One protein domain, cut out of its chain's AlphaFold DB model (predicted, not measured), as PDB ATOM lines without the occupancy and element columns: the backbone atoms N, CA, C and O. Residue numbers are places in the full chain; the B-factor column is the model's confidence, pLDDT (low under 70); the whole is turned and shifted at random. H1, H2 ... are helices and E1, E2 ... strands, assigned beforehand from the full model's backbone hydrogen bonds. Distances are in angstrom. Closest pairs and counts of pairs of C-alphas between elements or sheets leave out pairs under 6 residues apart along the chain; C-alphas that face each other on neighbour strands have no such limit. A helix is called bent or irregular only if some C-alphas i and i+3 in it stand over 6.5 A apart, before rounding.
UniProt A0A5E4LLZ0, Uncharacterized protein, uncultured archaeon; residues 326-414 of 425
ATOM      1  N   PRO A 326     -19.169 -40.960  -9.106       82.75
ATOM      2  CA  PRO A 326     -20.022 -40.537  -8.001       82.75
ATOM      3  C   PRO A 326     -20.731 -39.221  -8.318       82.75
ATOM      4  O   PRO A 326     -20.133 -38.313  -8.898       82.75
ATOM      5  N   VAL A 327     -21.995 -39.081  -7.910       85.62
ATOM      6  CA  VAL A 327     -22.746 -37.825  -8.100       85.62
ATOM      7  C   VAL A 327     -22.036 -36.658  -7.410       85.62
ATOM      8  O   VAL A 327     -22.025 -35.550  -7.946       85.62
ATOM      9  N   ARG A 328     -21.372 -36.916  -6.271       83.75
ATOM     10  CA  ARG A 328     -20.524 -35.945  -5.557       83.75
ATOM     11  C   ARG A 328     -19.547 -35.227  -6.491       83.75
ATOM     12  O   ARG A 328     -19.482 -33.993  -6.490       83.75
ATOM     13  N   ASP A 329     -18.868 -36.005  -7.326       81.38
ATOM     14  CA  ASP A 329     -17.777 -35.556  -8.195       81.38
ATOM     15  C   ASP A 329     -18.278 -35.168  -9.599       81.38
ATOM     16  O   ASP A 329     -17.526 -34.667 -10.437       81.38
ATOM     17  N   ALA A 330     -19.566 -35.386  -9.873       83.75
ATOM     18  CA  ALA A 330     -20.195 -35.093 -11.148       83.75
ATOM     19  C   ALA A 330     -20.635 -33.621 -11.281       83.75
ATOM     20  O   ALA A 330     -20.713 -32.850 -10.319       83.75
ATOM     21  N   GLY A 331     -20.945 -33.232 -12.520       87.56
ATOM     22  CA  GLY A 331     -21.461 -31.901 -12.848       87.56
ATOM     23  C   GLY A 331     -22.899 -31.661 -12.375       87.56
ATOM     24  O   GLY A 331     -23.590 -32.558 -11.892       87.56
ATOM     25  N   THR A 332     -23.384 -30.436 -12.563       89.69
ATOM     26  CA  THR A 332     -24.723 -29.991 -12.130       89.69
ATOM     27  C   THR A 332     -25.872 -30.810 -12.723       89.69
ATOM     28  O   THR A 332     -26.870 -31.026 -12.041       89.69
ATOM     29  N   ASP A 333     -25.740 -31.316 -13.949       92.25
ATOM     30  CA  ASP A 333     -26.767 -32.163 -14.573       92.25
ATOM     31  C   ASP A 333     -26.997 -33.470 -13.800       92.25
ATOM     32  O   ASP A 333     -28.139 -33.908 -13.654       92.25
ATOM     33  N   ALA A 334     -25.935 -34.057 -13.236       91.38
ATOM     34  CA  ALA A 334     -26.049 -35.240 -12.385       91.38
ATOM     35  C   ALA A 334     -26.811 -34.920 -11.095       91.38
ATOM     36  O   ALA A 334     -27.646 -35.707 -10.662       91.38
ATOM     37  N   TRP A 335     -26.591 -33.737 -10.518       90.38
ATOM     38  CA  TRP A 335     -27.310 -33.272  -9.330       90.38
ATOM     39  C   TRP A 335     -28.792 -32.996  -9.594       90.38
ATOM     40  O   TRP A 335     -29.625 -33.345  -8.758       90.38
ATOM     41  N   ILE A 336     -29.145 -32.457 -10.767       92.06
ATOM     42  CA  ILE A 336     -30.549 -32.339 -11.202       92.06
ATOM     43  C   ILE A 336     -31.174 -33.735 -11.288       92.06
ATOM     44  O   ILE A 336     -32.206 -33.994 -10.669       92.06
ATOM     45  N   ALA A 337     -30.533 -34.659 -12.007       93.94
ATOM     46  CA  ALA A 337     -31.035 -36.022 -12.144       93.94
ATOM     47  C   ALA A 337     -31.143 -36.741 -10.788       93.94
ATOM     48  O   ALA A 337     -32.074 -37.516 -10.564       93.94
ATOM     49  N   TYR A 338     -30.215 -36.468  -9.867       92.12
ATOM     50  CA  TYR A 338     -30.237 -37.022  -8.521       92.12
ATOM     51  C   TYR A 338     -31.435 -36.503  -7.723       92.12
ATOM     52  O   TYR A 338     -32.181 -37.306  -7.168       92.12
ATOM     53  N   GLY A 339     -31.705 -35.193  -7.767       90.69
ATOM     54  CA  GLY A 339     -32.917 -34.600  -7.194       90.69
ATOM     55  C   GLY A 339     -34.200 -35.242  -7.721       90.69
ATOM     56  O   GLY A 339     -35.095 -35.579  -6.945       90.69
ATOM     57  N   GLU A 340     -34.267 -35.514  -9.027       93.19
ATOM     58  CA  GLU A 340     -35.408 -36.218  -9.618       93.19
ATOM     59  C   GLU A 340     -35.563 -37.653  -9.094       93.19
ATOM     60  O   GLU A 340     -36.693 -38.121  -8.916       93.19
ATOM     61  N   VAL A 341     -34.460 -38.376  -8.867       92.88
ATOM     62  CA  VAL A 341     -34.501 -39.720  -8.272       92.88
ATOM     63  C   VAL A 341     -34.954 -39.663  -6.822       92.88
ATOM     64  O   VAL A 341     -35.817 -40.453  -6.453       92.88
ATOM     65  N   MET A 342     -34.469 -38.712  -6.026       89.56
ATOM     66  CA  MET A 342     -34.889 -38.581  -4.628       89.56
ATOM     67  C   MET A 342     -36.374 -38.257  -4.502       89.56
ATOM     68  O   MET A 342     -37.072 -38.873  -3.699       89.56
ATOM     69  N   ARG A 343     -36.902 -37.379  -5.365       88.62
ATOM     70  CA  ARG A 343     -38.351 -37.152  -5.437       88.62
ATOM     71  C   ARG A 343     -39.098 -38.447  -5.767       88.62
ATOM     72  O   ARG A 343     -40.063 -38.778  -5.084       88.62
ATOM     73  N   LYS A 344     -38.640 -39.210  -6.768       91.25
ATOM     74  CA  LYS A 344     -39.245 -40.508  -7.126       91.25
ATOM     75  C   LYS A 344     -39.179 -41.519  -5.980       91.25
ATOM     76  O   LYS A 344     -40.112 -42.301  -5.836       91.25
ATOM     77  N   CYS A 345     -38.109 -41.526  -5.187       90.12
ATOM     78  CA  CYS A 345     -38.012 -42.350  -3.985       90.12
ATOM     79  C   CYS A 345     -39.134 -41.989  -3.004       90.12
ATOM     80  O   CYS A 345     -39.932 -42.860  -2.652       90.12
ATOM     81  N   HIS A 346     -39.287 -40.709  -2.658       86.75
ATOM     82  CA  HIS A 346     -40.325 -40.255  -1.725       86.75
ATOM     83  C   HIS A 346     -41.746 -40.526  -2.238       86.75
ATOM     84  O   HIS A 346     -42.581 -41.050  -1.503       86.75
ATOM     85  N   GLU A 347     -42.005 -40.275  -3.525       87.44
ATOM     86  CA  GLU A 347     -43.283 -40.592  -4.187       87.44
ATOM     87  C   GLU A 347     -43.624 -42.088  -4.154       87.44
ATOM     88  O   GLU A 347     -44.775 -42.471  -4.354       87.44
ATOM     89  N   ARG A 348     -42.630 -42.941  -3.908       89.69
ATOM     90  CA  ARG A 348     -42.776 -44.394  -3.821       89.69
ATOM     91  C   ARG A 348     -42.571 -44.918  -2.406       89.69
ATOM     92  O   ARG A 348     -42.359 -46.118  -2.246       89.69
ATOM     93  N   GLY A 349     -42.633 -44.050  -1.395       88.31
ATOM     94  CA  GLY A 349     -42.481 -44.422   0.011       88.31
ATOM     95  C   GLY A 349     -41.095 -44.979   0.343       88.31
ATOM     96  O   GLY A 349     -40.987 -45.869   1.179       88.31
ATOM     97  N   VAL A 350     -40.053 -44.526  -0.354       89.25
ATOM     98  CA  VAL A 350     -38.651 -44.868  -0.092       89.25
ATOM     99  C   VAL A 350     -37.969 -43.654   0.520       89.25
ATOM    100  O   VAL A 350     -37.914 -42.606  -0.118       89.25
ATOM    101  N   PHE A 351     -37.409 -43.811   1.715       86.19
ATOM    102  CA  PHE A 351     -36.752 -42.738   2.456       86.19
ATOM    103  C   PHE A 351     -35.288 -43.076   2.699       86.19
ATOM    104  O   PHE A 351     -34.982 -44.083   3.332       86.19
ATOM    105  N   LEU A 352     -34.394 -42.240   2.175       83.88
ATOM    106  CA  LEU A 352     -32.947 -42.431   2.224       83.88
ATOM    107  C   LEU A 352     -32.364 -41.505   3.293       83.88
ATOM    108  O   LEU A 352     -32.182 -40.319   3.045       83.88
ATOM    109  N   ASN A 353     -32.065 -42.044   4.474       75.44
ATOM    110  CA  ASN A 353     -31.550 -41.276   5.613       75.44
ATOM    111  C   ASN A 353     -30.063 -40.889   5.463       75.44
ATOM    112  O   ASN A 353     -29.542 -40.094   6.239       75.44
ATOM    113  N   ASP A 354     -29.376 -41.444   4.460       76.50
ATOM    114  CA  ASP A 354     -28.033 -41.034   4.045       76.50
ATOM    115  C   ASP A 354     -27.995 -40.836   2.526       76.50
ATOM    116  O   ASP A 354     -27.570 -41.679   1.744       76.50
ATOM    117  N   ALA A 355     -28.527 -39.702   2.092       77.31
ATOM    118  CA  ALA A 355     -28.692 -39.323   0.694       77.31
ATOM    119  C   ALA A 355     -27.445 -38.686   0.055       77.31
ATOM    120  O   ALA A 355     -27.571 -37.937  -0.917       77.31
ATOM    121  N   ALA A 356     -26.247 -38.907   0.592       79.38
ATOM    122  CA  ALA A 356     -25.047 -38.217   0.126       79.38
ATOM    123  C   ALA A 356     -24.750 -38.504  -1.361       79.38
ATOM    124  O   ALA A 356     -24.991 -39.601  -1.860       79.38
ATOM    125  N   GLY A 357     -24.171 -37.535  -2.081       77.31
ATOM    126  CA  GLY A 357     -23.829 -37.697  -3.504       77.31
ATOM    127  C   GLY A 357     -22.817 -38.822  -3.788       77.31
ATOM    128  O   GLY A 357     -22.713 -39.278  -4.922       77.31
ATOM    129  N   ARG A 358     -22.088 -39.300  -2.773       80.75
ATOM    130  CA  ARG A 358     -21.208 -40.480  -2.868       80.75
ATOM    131  C   ARG A 358     -21.969 -41.817  -2.892       80.75
ATOM    132  O   ARG A 358     -21.416 -42.819  -3.324       80.75
ATOM    133  N   ASN A 359     -23.246 -41.822  -2.503       83.31
ATOM    134  CA  ASN A 359     -24.093 -43.020  -2.422       83.31
ATOM    135  C   ASN A 359     -24.817 -43.326  -3.750       83.31
ATOM    136  O   ASN A 359     -25.619 -44.261  -3.843       83.31
ATOM    137  N   ALA A 360     -24.527 -42.556  -4.804       86.69
ATOM    138  CA  ALA A 360     -25.098 -42.717  -6.133       86.69
ATOM    139  C   ALA A 360     -24.051 -42.506  -7.234       86.69
ATOM    140  O   ALA A 360     -23.159 -41.666  -7.118       86.69
ATOM    141  N   MET A 361     -24.214 -43.240  -8.335       84.31
ATOM    142  CA  MET A 361     -23.359 -43.170  -9.521       84.31
ATOM    143  C   MET A 361     -24.087 -42.508 -10.691       84.31
ATOM    144  O   MET A 361     -25.293 -42.704 -10.870       84.31
ATOM    145  N   TRP A 362     -23.332 -41.773 -11.506       87.62
ATOM    146  CA  TRP A 362     -23.776 -41.081 -12.710       87.62
ATOM    147  C   TRP A 362     -23.057 -41.590 -13.965       87.62
ATOM    148  O   TRP A 362     -21.837 -41.471 -14.092       87.62
ATOM    149  N   ASP A 363     -23.835 -42.082 -14.929       85.75
ATOM    150  CA  ASP A 363     -23.387 -42.490 -16.273       85.75
ATOM    151  C   ASP A 363     -24.279 -41.925 -17.401       85.75
ATOM    152  O   ASP A 363     -24.299 -42.426 -18.526       85.75
ATOM    153  N   GLY A 364     -25.050 -40.878 -17.090       89.69
ATOM    154  CA  GLY A 364     -26.207 -40.427 -17.872       89.69
ATOM    155  C   GLY A 364     -27.541 -40.845 -17.245       89.69
ATOM    156  O   GLY A 364     -28.593 -40.315 -17.608       89.69
ATOM    157  N   LYS A 365     -27.506 -41.768 -16.278       93.56
ATOM    158  CA  LYS A 365     -28.590 -42.067 -15.339       93.56
ATOM    159  C   LYS A 365     -28.030 -42.129 -13.923       93.56
ATOM    160  O   LYS A 365     -26.829 -42.263 -13.719       93.56
ATOM    161  N   ILE A 366     -28.926 -42.029 -12.947       92.75
ATOM    162  CA  ILE A 366     -28.597 -42.164 -11.529       92.75
ATOM    163  C   ILE A 366     -28.883 -43.593 -11.095       92.75
ATOM    164  O   ILE A 366     -30.024 -44.052 -11.200       92.75
ATOM    165  N   THR A 367     -27.862 -44.262 -10.571       88.25
ATOM    166  CA  THR A 367     -27.987 -45.577  -9.939       88.25
ATOM    167  C   THR A 367     -27.576 -45.469  -8.478       88.25
ATOM    168  O   THR A 367     -26.449 -45.066  -8.192       88.25
ATOM    169  N   LEU A 368     -28.470 -45.831  -7.557       88.31
ATOM    170  CA  LEU A 368     -28.150 -45.871  -6.129       88.31
ATOM    171  C   LEU A 368     -27.260 -47.084  -5.828       88.31
ATOM    172  O   LEU A 368     -27.568 -48.207  -6.251       88.31
ATOM    173  N   ILE A 369     -26.165 -46.851  -5.107       78.56
ATOM    174  CA  ILE A 369     -25.173 -47.879  -4.752       78.56
ATOM    175  C   ILE A 369     -25.047 -48.096  -3.248       78.56
ATOM    176  O   ILE A 369     -24.635 -49.180  -2.847       78.56
ATOM    177  N   ASP A 370     -25.452 -47.118  -2.441       79.31
ATOM    178  CA  ASP A 370     -25.569 -47.253  -0.995       79.31
ATOM    179  C   ASP A 370     -26.962 -46.793  -0.553       79.31
ATOM    180  O   ASP A 370     -27.511 -45.797  -1.030       79.31
ATOM    181  N   TYR A 371     -27.575 -47.612   0.288       79.88
ATOM    182  CA  TYR A 371     -28.928 -47.464   0.802       79.88
ATOM    183  C   TYR A 371     -29.058 -48.184   2.153       79.88
ATOM    184  O   TYR A 371     -30.146 -48.652   2.511       79.88
ATOM    185  N   GLU A 372     -27.966 -48.262   2.924       75.88
ATOM    186  CA  GLU A 372     -27.940 -48.882   4.252       75.88
ATOM    187  C   GLU A 372     -29.019 -48.300   5.165       75.88
ATOM    188  O   GLU A 372     -29.832 -49.025   5.747       75.88
ATOM    189  N   HIS A 373     -29.117 -46.976   5.198       77.44
ATOM    190  CA  HIS A 373     -30.067 -46.256   6.035       77.44
ATOM    191  C   HIS A 373     -31.378 -45.938   5.296       77.44
ATOM    192  O   HIS A 373     -31.891 -44.822   5.364       77.44
ATOM    193  N   THR A 374     -31.918 -46.917   4.563       84.19
ATOM    194  CA  THR A 374     -33.206 -46.779   3.859       84.19
ATOM    195  C   THR A 374     -34.365 -47.314   4.675       84.19
ATOM    196  O   THR A 374     -34.308 -48.435   5.185       84.19
ATOM    197  N   TYR A 375     -35.452 -46.548   4.697       84.62
ATOM    198  CA  TYR A 375     -36.735 -46.942   5.258       84.62
ATOM    199  C   TYR A 375     -37.792 -47.014   4.159       84.62
ATOM    200  O   TYR A 375     -37.828 -46.186   3.247       84.62
ATOM    201  N   PHE A 376     -38.675 -48.000   4.269       87.00
ATOM    202  CA  PHE A 376     -39.803 -48.172   3.368       87.00
ATOM    203  C   PHE A 376     -41.098 -47.899   4.121       87.00
ATOM    204  O   PHE A 376     -41.363 -48.511   5.151       87.00
ATOM    205  N   SER A 377     -41.913 -46.995   3.591       82.94
ATOM    206  CA  SER A 377     -43.275 -46.772   4.059       82.94
ATOM    207  C   SER A 377     -44.272 -47.385   3.089       82.94
ATOM    208  O   SER A 377     -44.093 -47.347   1.863       82.94
ATOM    209  N   GLU A 378     -45.327 -47.962   3.656       78.12
ATOM    210  CA  GLU A 378     -46.524 -48.377   2.925       78.12
ATOM    211  C   GLU A 378     -47.446 -47.181   2.654       78.12
ATOM    212  O   GLU A 378     -48.115 -47.124   1.623       78.12
ATOM    213  N   GLU A 379     -47.432 -46.187   3.543       77.75
ATOM    214  CA  GLU A 379     -48.162 -44.940   3.367       77.75
ATOM    215  C   GLU A 379     -47.293 -43.938   2.606       77.75
ATOM    216  O   GLU A 379     -46.295 -43.422   3.120       77.75
ATOM    217  N   ILE A 380     -47.679 -43.651   1.362       72.38
ATOM    218  CA  ILE A 380     -47.110 -42.541   0.599       72.38
ATOM    219  C   ILE A 380     -47.698 -41.259   1.186       72.38
ATOM    220  O   ILE A 380     -48.840 -40.894   0.904       72.38
ATOM    221  N   ARG A 381     -46.914 -40.585   2.024       74.50
ATOM    222  CA  ARG A 381     -47.259 -39.291   2.614       74.50
ATOM    223  C   ARG A 381     -46.169 -38.265   2.320       74.50
ATOM    224  O   ARG A 381     -45.020 -38.653   2.096       74.50
ATOM    225  N   PRO A 382     -46.503 -36.965   2.348       68.44
ATOM    226  CA  PRO A 382     -45.487 -35.931   2.396       68.44
ATOM    227  C   PRO A 382     -44.520 -36.205   3.550       68.44
ATOM    228  O   PRO A 382     -44.929 -36.645   4.633       68.44
ATOM    229  N   LEU A 383     -43.242 -35.946   3.298       65.50
ATOM    230  CA  LEU A 383     -42.224 -36.007   4.331       65.50
ATOM    231  C   LEU A 383     -42.531 -35.007   5.442       65.50
ATOM    232  O   LEU A 383     -42.907 -33.865   5.159       65.50
ATOM    233  N   SER A 384     -42.333 -35.424   6.692       74.31
ATOM    234  CA  SER A 384     -42.264 -34.466   7.791       74.31
ATOM    235  C   SER A 384     -41.059 -33.546   7.593       74.31
ATOM    236  O   SER A 384     -40.127 -33.858   6.846       74.31
ATOM    237  N   GLU A 385     -41.068 -32.393   8.254       71.69
ATOM    238  CA  GLU A 385     -39.939 -31.465   8.190       71.69
ATOM    239  C   GLU A 385     -38.628 -32.132   8.636       71.69
ATOM    240  O   GLU A 385     -37.625 -32.004   7.935       71.69
ATOM    241  N   ASP A 386     -38.685 -32.950   9.691       69.25
ATOM    242  CA  ASP A 386     -37.559 -33.738  10.204       69.25
ATOM    243  C   ASP A 386     -37.065 -34.784   9.198       69.25
ATOM    244  O   ASP A 386     -35.866 -34.938   8.996       69.25
ATOM    245  N   GLU A 387     -37.963 -35.503   8.518       69.94
ATOM    246  CA  GLU A 387     -37.563 -36.519   7.538       69.94
ATOM    247  C   GLU A 387     -36.969 -35.889   6.280       69.94
ATOM    248  O   GLU A 387     -36.020 -36.433   5.710       69.94
ATOM    249  N   ARG A 388     -37.491 -34.726   5.858       68.56
ATOM    250  CA  ARG A 388     -36.846 -33.921   4.815       68.56
ATOM    251  C   ARG A 388     -35.474 -33.473   5.278       68.56
ATOM    252  O   ARG A 388     -34.540 -33.551   4.494       68.56
ATOM    253  N   TYR A 389     -35.348 -33.009   6.517       67.56
ATOM    254  CA  TYR A 389     -34.069 -32.572   7.049       67.56
ATOM    255  C   TYR A 389     -33.076 -33.734   7.089       67.56
ATOM    256  O   TYR A 389     -32.034 -33.645   6.469       67.56
ATOM    257  N   HIS A 390     -33.398 -34.880   7.676       66.69
ATOM    258  CA  HIS A 390     -32.456 -35.999   7.733       66.69
ATOM    259  C   HIS A 390     -32.131 -36.601   6.359       66.69
ATOM    260  O   HIS A 390     -30.960 -36.842   6.056       66.69
ATOM    261  N   SER A 391     -33.136 -36.764   5.493       63.59
ATOM    262  CA  SER A 391     -32.923 -37.318   4.152       63.59
ATOM    263  C   SER A 391     -32.244 -36.336   3.201       63.59
ATOM    264  O   SER A 391     -31.730 -36.762   2.179       63.59
ATOM    265  N   LEU A 392     -32.254 -35.024   3.467       64.50
ATOM    266  CA  LEU A 392     -31.757 -34.020   2.514       64.50
ATOM    267  C   LEU A 392     -30.640 -33.128   3.073       64.50
ATOM    268  O   LEU A 392     -29.893 -32.557   2.286       64.50
ATOM    269  N   ALA A 393     -30.450 -33.033   4.388       57.38
ATOM    270  CA  ALA A 393     -29.359 -32.271   5.004       57.38
ATOM    271  C   ALA A 393     -28.002 -32.930   4.745       57.38
ATOM    272  O   ALA A 393     -27.009 -32.241   4.554       57.38
ATOM    273  N   ARG A 394     -27.943 -34.263   4.623       63.09
ATOM    274  CA  ARG A 394     -26.688 -34.969   4.313       63.09
ATOM    275  C   ARG A 394     -26.228 -34.861   2.864       63.09
ATOM    276  O   ARG A 394     -25.068 -35.135   2.571       63.09
ATOM    277  N   ILE A 395     -27.093 -34.382   1.971       62.69
ATOM    278  CA  ILE A 395     -26.685 -33.955   0.627       62.69
ATOM    279  C   ILE A 395     -25.685 -32.783   0.712       62.69
ATOM    280  O   ILE A 395     -24.902 -32.584  -0.215       62.69
ATOM    281  N   ALA A 396     -25.663 -32.048   1.834       51.12
ATOM    282  CA  ALA A 396     -24.853 -30.849   2.010       51.12
ATOM    283  C   ALA A 396     -23.407 -31.058   2.468       51.12
ATOM    284  O   ALA A 396     -22.597 -30.157   2.291       51.12
ATOM    285  N   ILE A 397     -23.065 -32.217   3.032       54.12
ATOM    286  CA  ILE A 397     -21.868 -32.330   3.886       54.12
ATOM    287  C   ILE A 397     -20.568 -32.608   3.102       54.12
ATOM    288  O   ILE A 397     -19.489 -32.586   3.676       54.12
ATOM    289  N   ASP A 398     -20.612 -32.831   1.786       53.38
ATOM    290  CA  ASP A 398     -19.447 -33.395   1.079       53.38
ATOM    291  C   ASP A 398     -19.270 -32.850  -0.346       53.38
ATOM    292  O   ASP A 398     -19.087 -33.605  -1.293       53.38
ATOM    293  N   VAL A 399     -19.452 -31.541  -0.556       57.09
ATOM    294  CA  VAL A 399     -19.561 -30.989  -1.914       57.09
ATOM    295  C   VAL A 399     -18.755 -29.702  -2.096       57.09
ATOM    296  O   VAL A 399     -19.147 -28.638  -1.622       57.09
ATOM    297  N   GLU A 400     -17.679 -29.766  -2.890       60.88
ATOM    298  CA  GLU A 400     -17.124 -28.564  -3.527       60.88
ATOM    299  C   GLU A 400     -18.203 -27.919  -4.406       60.88
ATOM    300  O   GLU A 400     -18.853 -28.611  -5.201       60.88
ATOM    301  N   ASP A 401     -18.374 -26.601  -4.272       75.06
ATOM    302  CA  ASP A 401     -19.448 -25.832  -4.916       75.06
ATOM    303  C   ASP A 401     -20.861 -26.220  -4.430       75.06
ATOM    304  O   ASP A 401     -21.793 -26.458  -5.211       75.06
ATOM    305  N   PHE A 402     -21.006 -26.296  -3.100       75.06
ATOM    306  CA  PHE A 402     -22.252 -26.637  -2.415       75.06
ATOM    307  C   PHE A 402     -23.452 -25.830  -2.931       75.06
ATOM    308  O   PHE A 402     -24.474 -26.414  -3.282       75.06
ATOM    309  N   ASP A 403     -23.321 -24.510  -3.068       79.56
ATOM    310  CA  ASP A 403     -24.423 -23.638  -3.489       79.56
ATOM    311  C   ASP A 403     -24.973 -23.974  -4.880       79.56
ATOM    312  O   ASP A 403     -26.194 -24.002  -5.080       79.56
ATOM    313  N   ASN A 404     -24.102 -24.215  -5.866       83.12
ATOM    314  CA  ASN A 404     -24.560 -24.510  -7.223       83.12
ATOM    315  C   ASN A 404     -25.145 -25.918  -7.320       83.12
ATOM    316  O   ASN A 404     -26.189 -26.103  -7.953       83.12
ATOM    317  N   LYS A 405     -24.517 -26.907  -6.677       84.00
ATOM    318  CA  LYS A 405     -25.000 -28.294  -6.685       84.00
ATOM    319  C   LYS A 405     -26.281 -28.462  -5.867       84.00
ATOM    320  O   LYS A 405     -27.188 -29.158  -6.316       84.00
ATOM    321  N   ARG A 406     -26.441 -27.721  -4.765       84.00
ATOM    322  CA  ARG A 406     -27.708 -27.601  -4.029       84.00
ATOM    323  C   ARG A 406     -28.818 -27.048  -4.915       84.00
ATOM    324  O   ARG A 406     -29.871 -27.667  -5.023       84.00
ATOM    325  N   LYS A 407     -28.597 -25.915  -5.591       86.56
ATOM    326  CA  LYS A 407     -29.602 -25.322  -6.499       86.56
ATOM    327  C   LYS A 407     -29.956 -26.259  -7.655       86.56
ATOM    328  O   LYS A 407     -31.112 -26.318  -8.071       86.56
ATOM    329  N   ALA A 408     -28.972 -26.985  -8.180       88.81
ATOM    330  CA  ALA A 408     -29.183 -28.003  -9.202       88.81
ATOM    331  C   ALA A 408     -30.053 -29.158  -8.673       88.81
ATOM    332  O   ALA A 408     -31.036 -29.523  -9.316       88.81
ATOM    333  N   PHE A 409     -29.756 -29.665  -7.475       88.44
ATOM    334  CA  PHE A 409     -30.574 -30.675  -6.809       88.44
ATOM    335  C   PHE A 409     -32.009 -30.189  -6.576       88.44
ATOM    336  O   PHE A 409     -32.949 -30.859  -6.993       88.44
ATOM    337  N   GLU A 410     -32.193 -29.004  -5.984       87.69
ATOM    338  CA  GLU A 410     -33.508 -28.384  -5.741       87.69
ATOM    339  C   GLU A 410     -34.318 -28.242  -7.032       87.69
ATOM    340  O   GLU A 410     -35.521 -28.499  -7.054       87.69
ATOM    341  N   LYS A 411     -33.658 -27.889  -8.141       91.88
ATOM    342  CA  LYS A 411     -34.292 -27.813  -9.460       91.88
ATOM    343  C   LYS A 411     -34.830 -29.171  -9.925       91.88
ATOM    344  O   LYS A 411     -35.924 -29.211 -10.481       91.88
ATOM    345  N   GLY A 412     -34.081 -30.257  -9.725       89.00
ATOM    346  CA  GLY A 412     -34.522 -31.612 -10.078       89.00
ATOM    347  C   GLY A 412     -35.564 -32.185  -9.115       89.00
ATOM    348  O   GLY A 412     -36.520 -32.844  -9.530       89.00
ATOM    349  N   TYR A 413     -35.408 -31.893  -7.825       89.38
ATOM    350  CA  TYR A 413     -36.335 -32.300  -6.776       89.38
ATOM    351  C   TYR A 413     -37.676 -31.557  -6.878       89.38
ATOM    352  O   TYR A 413     -38.716 -32.135  -6.593       89.38
ATOM    353  N   GLY A 414     -37.676 -30.307  -7.347       86.94
ATOM    354  CA  GLY A 414     -38.879 -29.493  -7.556       86.94
ATOM    355  C   GLY A 414     -39.312 -28.671  -6.338       86.94
ATOM    356  O   GLY A 414     -40.259 -27.893  -6.436       86.94
TER     357      GLY A 414
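Overview. This is residues 326 to 414 of the 425 residues of an uncharacterized protein of uncultured archaeon (UniProt A0A5E4LLZ0). One long helix, H1, runs through the middle, with the strand hairpin E2 and E3 packed beside its first part and H3 slanting across it from the other side. A second small strand pair, E1 and E4, lies by the last residues of H1, and its strand E1 comes close both to H1 and to the remaining helix, H2, with the centres of H1, E1 and H2 making a triangle. The printed part has 89 residues with three named helices and four named strands, in the order H1 E1 E2 E3 E4 H2 H3; both two-stranded sheets are antiparallel, and the class is mixed, helices and strands. The whole is compact, with a radius of gyration of the C-alphas of 12.0 A and spans of 34 by 23 by 21 A.

Arrangement. E1, residues 350 to 352, and E4, residues 374 to 376, are antiparallel neighbours at 160 degrees, with N 351 and O 375 within hydrogen-bond range at 2.9 A. E2, residues 360 to 362, and E3, residues 366 to 368, form an antiparallel hairpin at 155 degrees, with N 361 and O 367 at 2.9 A. The closest C-alphas of E3 and H1, residues 332 to 347, are those of Ile 366 and Tyr 338, 6.2 A apart; for E1 and H1 they are those of Phe 351 and Cys 345, 6.6 A. H1 touches H3, residues 402 to 413, at a steep tilt of 46 degrees, the same way; their closest C-alphas, of Gly 339 and Tyr 413, are 4.1 A apart. The closest C-alphas of E1 and H2, residues 385 to 396, are those of Leu 352 and Ser 391, 5.5 A apart. H1 and H2 are near each other. H2, with residues 395 to 396 alone, only just touches H3, with 3 pairs of C-alphas within 8 A, the closest being Ala 396 and Phe 402 at 6.6 A. E3 and H3 are apart. Each O i to N i+4 pair is within hydrogen-bond range in H1 and H3, but 5 of 8 are in H2.

Along the chain. H1 measures 22.8 A from C-alpha 332 at (-24.723, -29.991, -12.130) to C-alpha 347. H2 measures 16.3 A and is irregular, but only just: C-alphas 391 and 394 are 6.7 A apart. H3 measures 15.8 A and ends with C-alpha 413 at (-36.335, -32.300, -6.776). The strands E1, E2, E3 and E4 have three residues each; E1 begins with C-alpha 350 at (-38.651, -44.868, -0.092).

Size, cuts and confidence. The two C-alphas farthest apart, of Glu 378 and Asp 401, are 36.1 A apart. The printed part has no cut and no long link. Mean pLDDT of the printed part is 80.6; residues 382 to 383 and 386 to 400 are under 70.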